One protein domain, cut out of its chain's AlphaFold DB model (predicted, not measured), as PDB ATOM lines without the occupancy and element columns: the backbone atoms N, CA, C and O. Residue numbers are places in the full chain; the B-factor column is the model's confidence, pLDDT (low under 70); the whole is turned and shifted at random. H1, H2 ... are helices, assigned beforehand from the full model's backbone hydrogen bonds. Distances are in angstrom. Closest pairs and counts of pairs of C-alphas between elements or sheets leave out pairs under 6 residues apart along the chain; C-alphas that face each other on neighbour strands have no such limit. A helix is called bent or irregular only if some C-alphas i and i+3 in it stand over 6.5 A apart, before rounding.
ATOM      1  N   ASP A   2      17.180  26.212 -52.882       59.81
ATOM      2  CA  ASP A   2      16.858  27.400 -52.104       59.81
ATOM      3  C   ASP A   2      17.485  28.604 -52.791       59.81
ATOM      4  O   ASP A   2      18.661  28.590 -53.156       59.81
ATOM      5  N   PHE A   3      16.668  29.621 -53.036       61.38
ATOM      6  CA  PHE A   3      17.154  30.883 -53.563       61.38
ATOM      7  C   PHE A   3      18.043  31.532 -52.496       61.38
ATOM      8  O   PHE A   3      17.665  31.514 -51.318       61.38
ATOM      9  N   PRO A   4      19.208  32.105 -52.842       67.75
ATOM     10  CA  PRO A   4      20.085  32.635 -51.815       67.75
ATOM     11  C   PRO A   4      19.405  33.769 -51.060       67.75
ATOM     12  O   PRO A   4      18.864  34.709 -51.651       67.75
ATOM     13  N   SER A   5      19.464  33.694 -49.736       76.31
ATOM     14  CA  SER A   5      18.795  34.643 -48.844       76.31
ATOM     15  C   SER A   5      19.235  36.093 -49.083       76.31
ATOM     16  O   SER A   5      18.407  37.004 -49.024       76.31
ATOM     17  N   TYR A   6      20.506  36.319 -49.439       78.12
ATOM     18  CA  TYR A   6      21.016  37.654 -49.775       78.12
ATOM     19  C   TYR A   6      20.401  38.225 -51.063       78.12
ATOM     20  O   TYR A   6      20.198  39.435 -51.154       78.12
ATOM     21  N   VAL A   7      20.046  37.380 -52.040       76.12
ATOM     22  CA  VAL A   7      19.397  37.832 -53.279       76.12
ATOM     23  C   VAL A   7      17.982  38.322 -52.967       76.12
ATOM     24  O   VAL A   7      17.574  39.372 -53.460       76.12
ATOM     25  N   GLY A   8      17.268  37.633 -52.070       81.88
ATOM     26  CA  GLY A   8      15.980  38.100 -51.550       81.88
ATOM     27  C   GLY A   8      16.080  39.480 -50.886       81.88
ATOM     28  O   GLY A   8      15.284  40.369 -51.189       81.88
ATOM     29  N   ALA A   9      17.100  39.696 -50.050       85.69
ATOM     30  CA  ALA A   9      17.350  40.999 -49.430       85.69
ATOM     31  C   ALA A   9      17.650  42.103 -50.466       85.69
ATOM     32  O   ALA A   9      17.120  43.208 -50.346       85.69
ATOM     33  N   MET A  10      18.432  41.805 -51.515       84.75
ATOM     34  CA  MET A  10      18.679  42.750 -52.615       84.75
ATOM     35  C   MET A  10      17.392  43.122 -53.358       84.75
ATOM     36  O   MET A  10      17.163  44.304 -53.611       84.75
ATOM     37  N   PHE A  11      16.515  42.157 -53.655       85.62
ATOM     38  CA  PHE A  11      15.226  42.439 -54.299       85.62
ATOM     39  C   PHE A  11      14.343  43.361 -53.457       85.62
ATOM     40  O   PHE A  11      13.791  44.331 -53.980       85.62
ATOM     41  N   VAL A  12      14.240  43.102 -52.150       89.81
ATOM     42  CA  VAL A  12      13.488  43.973 -51.236       89.81
ATOM     43  C   VAL A  12      14.088  45.380 -51.224       89.81
ATOM     44  O   VAL A  12      13.346  46.354 -51.348       89.81
ATOM     45  N   ALA A  13      15.417  45.505 -51.156       88.62
ATOM     46  CA  ALA A  13      16.092  46.799 -51.199       88.62
ATOM     47  C   ALA A  13      15.807  47.565 -52.503       88.62
ATOM     48  O   ALA A  13      15.516  48.761 -52.455       88.62
ATOM     49  N   VAL A  14      15.813  46.885 -53.656       88.00
ATOM     50  CA  VAL A  14      15.455  47.480 -54.954       88.00
ATOM     51  C   VAL A  14      14.012  47.986 -54.942       88.00
ATOM     52  O   VAL A  14      13.772  49.125 -55.346       88.00
ATOM     53  N   ILE A  15      13.055  47.195 -54.449       90.94
ATOM     54  CA  ILE A  15      11.640  47.596 -54.378       90.94
ATOM     55  C   ILE A  15      11.472  48.820 -53.474       90.94
ATOM     56  O   ILE A  15      10.891  49.822 -53.895       90.94
ATOM     57  N   VAL A  16      12.021  48.772 -52.256       91.75
ATOM     58  CA  VAL A  16      11.961  49.886 -51.296       91.75
ATOM     59  C   VAL A  16      12.586  51.146 -51.890       91.75
ATOM     60  O   VAL A  16      12.010  52.228 -51.777       91.75
ATOM     61  N   ARG A  17      13.727  51.018 -52.576       88.44
ATOM     62  CA  ARG A  17      14.410  52.146 -53.212       88.44
ATOM     63  C   ARG A  17      13.575  52.783 -54.320       88.44
ATOM     64  O   ARG A  17      13.409  54.000 -54.310       88.44
ATOM     65  N   ASN A  18      13.013  51.973 -55.217       91.06
ATOM     66  CA  ASN A  18      12.174  52.450 -56.321       91.06
ATOM     67  C   ASN A  18      10.884  53.115 -55.813       91.06
ATOM     68  O   ASN A  18      10.485  54.171 -56.307       91.06
ATOM     69  N   LEU A  19      10.234  52.529 -54.802       91.94
ATOM     70  CA  LEU A  19       9.044  53.122 -54.183       91.94
ATOM     71  C   LEU A  19       9.375  54.449 -53.496       91.94
ATOM     72  O   LEU A  19       8.626  55.417 -53.636       91.94
ATOM     73  N   ASN A  20      10.504  54.519 -52.794       90.56
ATOM     74  CA  ASN A  20      10.926  55.737 -52.123       90.56
ATOM     75  C   ASN A  20      11.275  56.867 -53.104       90.56
ATOM     76  O   ASN A  20      10.929  58.010 -52.828       90.56
ATOM     77  N   GLU A  21      11.904  56.573 -54.246       86.94
ATOM     78  CA  GLU A  21      12.138  57.578 -55.299       86.94
ATOM     79  C   GLU A  21      10.826  58.124 -55.878       86.94
ATOM     80  O   GLU A  21      10.722  59.316 -56.162       86.94
ATOM     81  N   LYS A  22       9.794  57.280 -55.996       86.62
ATOM     82  CA  LYS A  22       8.478  57.705 -56.492       86.62
ATOM     83  C   LYS A  22       7.677  58.504 -55.460       86.62
ATOM     84  O   LYS A  22       6.955  59.423 -55.836       86.62
ATOM     85  N   MET A  23       7.774  58.149 -54.177       87.31
ATOM     86  CA  MET A  23       6.989  58.772 -53.103       87.31
ATOM     87  C   MET A  23       7.728  59.891 -52.350       87.31
ATOM     88  O   MET A  23       7.099  60.589 -51.564       87.31
ATOM     89  N   ASN A  24       9.039  60.067 -52.570       81.75
ATOM     90  CA  ASN A  24       9.918  61.002 -51.848       81.75
ATOM     91  C   ASN A  24       9.771  60.935 -50.315       81.75
ATOM     92  O   ASN A  24       9.853  61.944 -49.621       81.75
ATOM     93  N   MET A  25       9.536  59.735 -49.779       76.56
ATOM     94  CA  MET A  25       9.186  59.543 -48.368       76.56
ATOM     95  C   MET A  25      10.397  59.709 -47.432       76.56
ATOM     96  O   MET A  25      10.240  60.099 -46.277       76.56
ATOM     97  N   TYR A  26      11.605  59.421 -47.928       81.88
ATOM     98  CA  TYR A  26      12.851  59.485 -47.168       81.88
ATOM     99  C   TYR A  26      14.041  59.943 -48.028       81.88
ATOM    100  O   TYR A  26      14.287  59.415 -49.115       81.88
ATOM    101  N   HIS A  27      14.830  60.892 -47.518       82.31
ATOM    102  CA  HIS A  27      16.072  61.334 -48.156       82.31
ATOM    103  C   HIS A  27      17.258  60.512 -47.646       82.31
ATOM    104  O   HIS A  27      17.734  60.697 -46.528       82.31
ATOM    105  N   PHE A  28      17.759  59.606 -48.484       81.56
ATOM    106  CA  PHE A  28      18.928  58.799 -48.149       81.56
ATOM    107  C   PHE A  28      20.210  59.634 -48.182       81.56
ATOM    108  O   PHE A  28      20.553  60.225 -49.205       81.56
ATOM    109  N   ASN A  29      20.963  59.611 -47.082       86.75
ATOM    110  CA  ASN A  29      22.326  60.124 -47.063       86.75
ATOM    111  C   ASN A  29      23.275  59.057 -47.629       86.75
ATOM    112  O   ASN A  29      23.603  58.085 -46.950       86.75
ATOM    113  N   PHE A  30      23.702  59.240 -48.879       85.62
ATOM    114  CA  PHE A  30      24.604  58.310 -49.563       85.62
ATOM    115  C   PHE A  30      25.940  58.146 -48.843       85.62
ATOM    116  O   PHE A  30      26.395  57.022 -48.692       85.62
ATOM    117  N   SER A  31      26.514  59.224 -48.303       88.94
ATOM    118  CA  SER A  31      27.771  59.142 -47.551       88.94
ATOM    119  C   SER A  31      27.646  58.265 -46.305       88.94
ATOM    120  O   SER A  31      28.582  57.546 -45.963       88.94
ATOM    121  N   LEU A  32      26.491  58.292 -45.628       90.75
ATOM    122  CA  LEU A  32      26.237  57.420 -44.481       90.75
ATOM    123  C   LEU A  32      26.065  55.958 -44.913       90.75
ATOM    124  O   LEU A  32      26.624  55.069 -44.277       90.75
ATOM    125  N   VAL A  33      25.316  55.711 -45.990       89.69
ATOM    126  CA  VAL A  33      25.112  54.359 -46.536       89.69
ATOM    127  C   VAL A  33      26.436  53.754 -47.007       89.69
ATOM    128  O   VAL A  33      26.742  52.622 -46.639       89.69
ATOM    129  N   ASP A  34      27.247  54.518 -47.738       87.25
ATOM    130  CA  ASP A  34      28.578  54.106 -48.194       87.25
ATOM    131  C   ASP A  34      29.518  53.864 -47.005       87.25
ATOM    132  O   ASP A  34      30.240  52.867 -46.971       87.25
ATOM    133  N   GLY A  35      29.466  54.726 -45.981       90.88
ATOM    134  CA  GLY A  35      30.225  54.553 -44.742       90.88
ATOM    135  C   GLY A  35      29.872  53.254 -44.013       90.88
ATOM    136  O   GLY A  35      30.766  52.485 -43.655       90.88
ATOM    137  N   ILE A  36      28.577  52.964 -43.850       93.69
ATOM    138  CA  ILE A  36      28.104  51.695 -43.275       93.69
ATOM    139  C   ILE A  36      28.559  50.519 -44.147       93.69
ATOM    140  O   ILE A  36      29.075  49.537 -43.616       93.69
ATOM    141  N   GLY A  37      28.422  50.626 -45.470       89.00
ATOM    142  CA  GLY A  37      28.851  49.604 -46.424       89.00
ATOM    143  C   GLY A  37      30.335  49.255 -46.293       89.00
ATOM    144  O   GLY A  37      30.676  48.078 -46.193       89.00
ATOM    145  N   ASN A  38      31.211  50.258 -46.201       89.06
ATOM    146  CA  ASN A  38      32.655  50.059 -46.036       89.06
ATOM    147  C   ASN A  38      33.008  49.356 -44.715       89.06
ATOM    148  O   ASN A  38      33.851  48.452 -44.698       89.06
ATOM    149  N   VAL A  39      32.346  49.726 -43.613       93.62
ATOM    150  CA  VAL A  39      32.545  49.068 -42.309       93.62
ATOM    151  C   VAL A  39      32.049  47.622 -42.357       93.62
ATOM    152  O   VAL A  39      32.769  46.716 -41.934       93.62
ATOM    153  N   MET A  40      30.858  47.379 -42.915       93.00
ATOM    154  CA  MET A  40      30.294  46.032 -43.045       93.00
ATOM    155  C   MET A  40      31.137  45.136 -43.959       93.00
ATOM    156  O   MET A  40      31.346  43.971 -43.630       93.00
ATOM    157  N   LEU A  41      31.672  45.668 -45.062       89.12
ATOM    158  CA  LEU A  41      32.569  44.946 -45.968       89.12
ATOM    159  C   LEU A  41      33.868  44.534 -45.264       89.12
ATOM    160  O   LEU A  41      34.293  43.382 -45.365       89.12
ATOM    161  N   SER A  42      34.472  45.460 -44.517       89.31
ATOM    162  CA  SER A  42      35.697  45.201 -43.750       89.31
ATOM    163  C   SER A  42      35.465  44.145 -42.665       89.31
ATOM    164  O   SER A  42      36.277  43.236 -42.485       89.31
ATOM    165  N   LEU A  43      34.324  44.226 -41.973       92.75
ATOM    166  CA  LEU A  43      33.918  43.254 -40.962       92.75
ATOM    167  C   LEU A  43      33.642  41.876 -41.577       92.75
ATOM    168  O   LEU A  43      34.120  40.872 -41.051       92.75
ATOM    169  N   TYR A  44      32.942  41.821 -42.714       89.31
ATOM    170  CA  TYR A  44      32.703  40.586 -43.465       89.31
ATOM    171  C   TYR A  44      34.017  39.900 -43.856       89.31
ATOM    172  O   TYR A  44      34.180  38.705 -43.605       89.31
ATOM    173  N   LEU A  45      34.969  40.650 -44.422       87.69
ATOM    174  CA  LEU A  45      36.257  40.096 -44.840       87.69
ATOM    175  C   LEU A  45      37.050  39.560 -43.641       87.69
ATOM    176  O   LEU A  45      37.606  38.467 -43.714       87.69
ATOM    177  N   SER A  46      37.054  40.290 -42.523       90.62
ATOM    178  CA  SER A  46      37.702  39.851 -41.282       90.62
ATOM    179  C   SER A  46      37.113  38.534 -40.761       90.62
ATOM    180  O   SER A  46      37.851  37.584 -40.495       90.62
ATOM    181  N   LEU A  47      35.780  38.429 -40.700       91.19
ATOM    182  CA  LEU A  47      35.100  37.201 -40.278       91.19
ATOM    183  C   LEU A  47      35.391  36.027 -41.218       91.19
ATOM    184  O   LEU A  47      35.655  34.926 -40.741       91.19
ATOM    185  N   ALA A  48      35.380  36.252 -42.534       86.25
ATOM    186  CA  ALA A  48      35.678  35.218 -43.525       86.25
ATOM    187  C   ALA A  48      37.103  34.656 -43.382       86.25
ATOM    188  O   ALA A  48      37.319  33.461 -43.574       86.25
ATOM    189  N   LEU A  49      38.073  35.498 -43.014       86.06
ATOM    190  CA  LEU A  49      39.448  35.060 -42.764       86.06
ATOM    191  C   LEU A  49      39.577  34.295 -41.439       86.06
ATOM    192  O   LEU A  49      40.303  33.305 -41.380       86.06
ATOM    193  N   MET A  50      38.861  34.711 -40.387       88.00
ATOM    194  CA  MET A  50      38.885  34.033 -39.082       88.00
ATOM    195  C   MET A  50      38.251  32.636 -39.110       88.00
ATOM    196  O   MET A  50      38.670  31.757 -38.359       88.00
ATOM    197  N   THR A  51      37.242  32.415 -39.954       84.19
ATOM    198  CA  THR A  51      36.559  31.113 -40.067       84.19
ATOM    199  C   THR A  51      37.326  30.101 -40.917       84.19
ATOM    200  O   THR A  51      36.962  28.922 -40.947       84.19
ATOM    201  N   LEU A  52      38.398  30.526 -41.591       81.81
ATOM    202  CA  LEU A  52      39.150  29.690 -42.513       81.81
ATOM    203  C   LEU A  52      40.094  28.754 -41.748       81.81
ATOM    204  O   LEU A  52      41.167  29.131 -41.275       81.81
ATOM    205  N   LYS A  53      39.707  27.484 -41.644       80.69
ATOM    206  CA  LYS A  53      40.477  26.453 -40.941       80.69
ATOM    207  C   LYS A  53      41.559  25.844 -41.834       80.69
ATOM    208  O   LYS A  53      41.446  24.709 -42.291       80.69
TER     209      LYS A  53
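What this domain is: This is residues 2 to 53 of the 162 residues of the protein "Sodium/glutamate symporter" of Fusobacterium necrophorum subsp. funduliforme 1_1_36S (UniProt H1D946). Two long straight helices, H1 and H2, form the two arms of a wide, open U, running in nearly opposite directions with an empty gap between them. A short link, residues 24 to 29, makes the base of the U. The printed part has 52 residues with two named helices, H1 then H2, and no named strand; the class is all helix. The whole is only just extended, close to loose, with a radius of gyration of the C-alphas of 14.9 A, and it is only just flat, with spans of 48 by 32 by 8 A.

How they stand to each other: H1, residues 5 to 23, has the N-to-C direction (-0.43, 0.89, -0.17). A short link of 6 residues joins it to H2, residues 30 to 50, with the direction (0.45, -0.86, 0.22). H1 and H2 are apart, with no C-alpha of the one within 8 A of the other. Residues 2 to 16, of which 5 to 16 belong to H1, stand free. Residues 29 to 53, of which 30 to 50 belong to H2, stand free too. In H1 and H2 every O i to N i+4 pair is within hydrogen-bond range, and neither helix is bent.

Where its parts are: H1 begins at C-alpha 5, at (18.795, 34.643, -48.844), and ends at C-alpha 23, at (6.989, 58.772, -53.103), 27.2 A away. H2 is the longest helix, with 21 residues and 30.1 A from C-alpha 30 to C-alpha 50, the latter at (38.885, 34.033, -39.082).

The domain as a whole: The two C-alphas farthest apart are those of Met 23 and Lys 53, at 48.1 A. The C-alphas of Asp 2 and Lys 53, first and last printed, are 26.1 A apart. The printed part has no cut, and its one link between helices is short. The mean pLDDT of the printed part is 85.6; residues 2 to 4 are under 70.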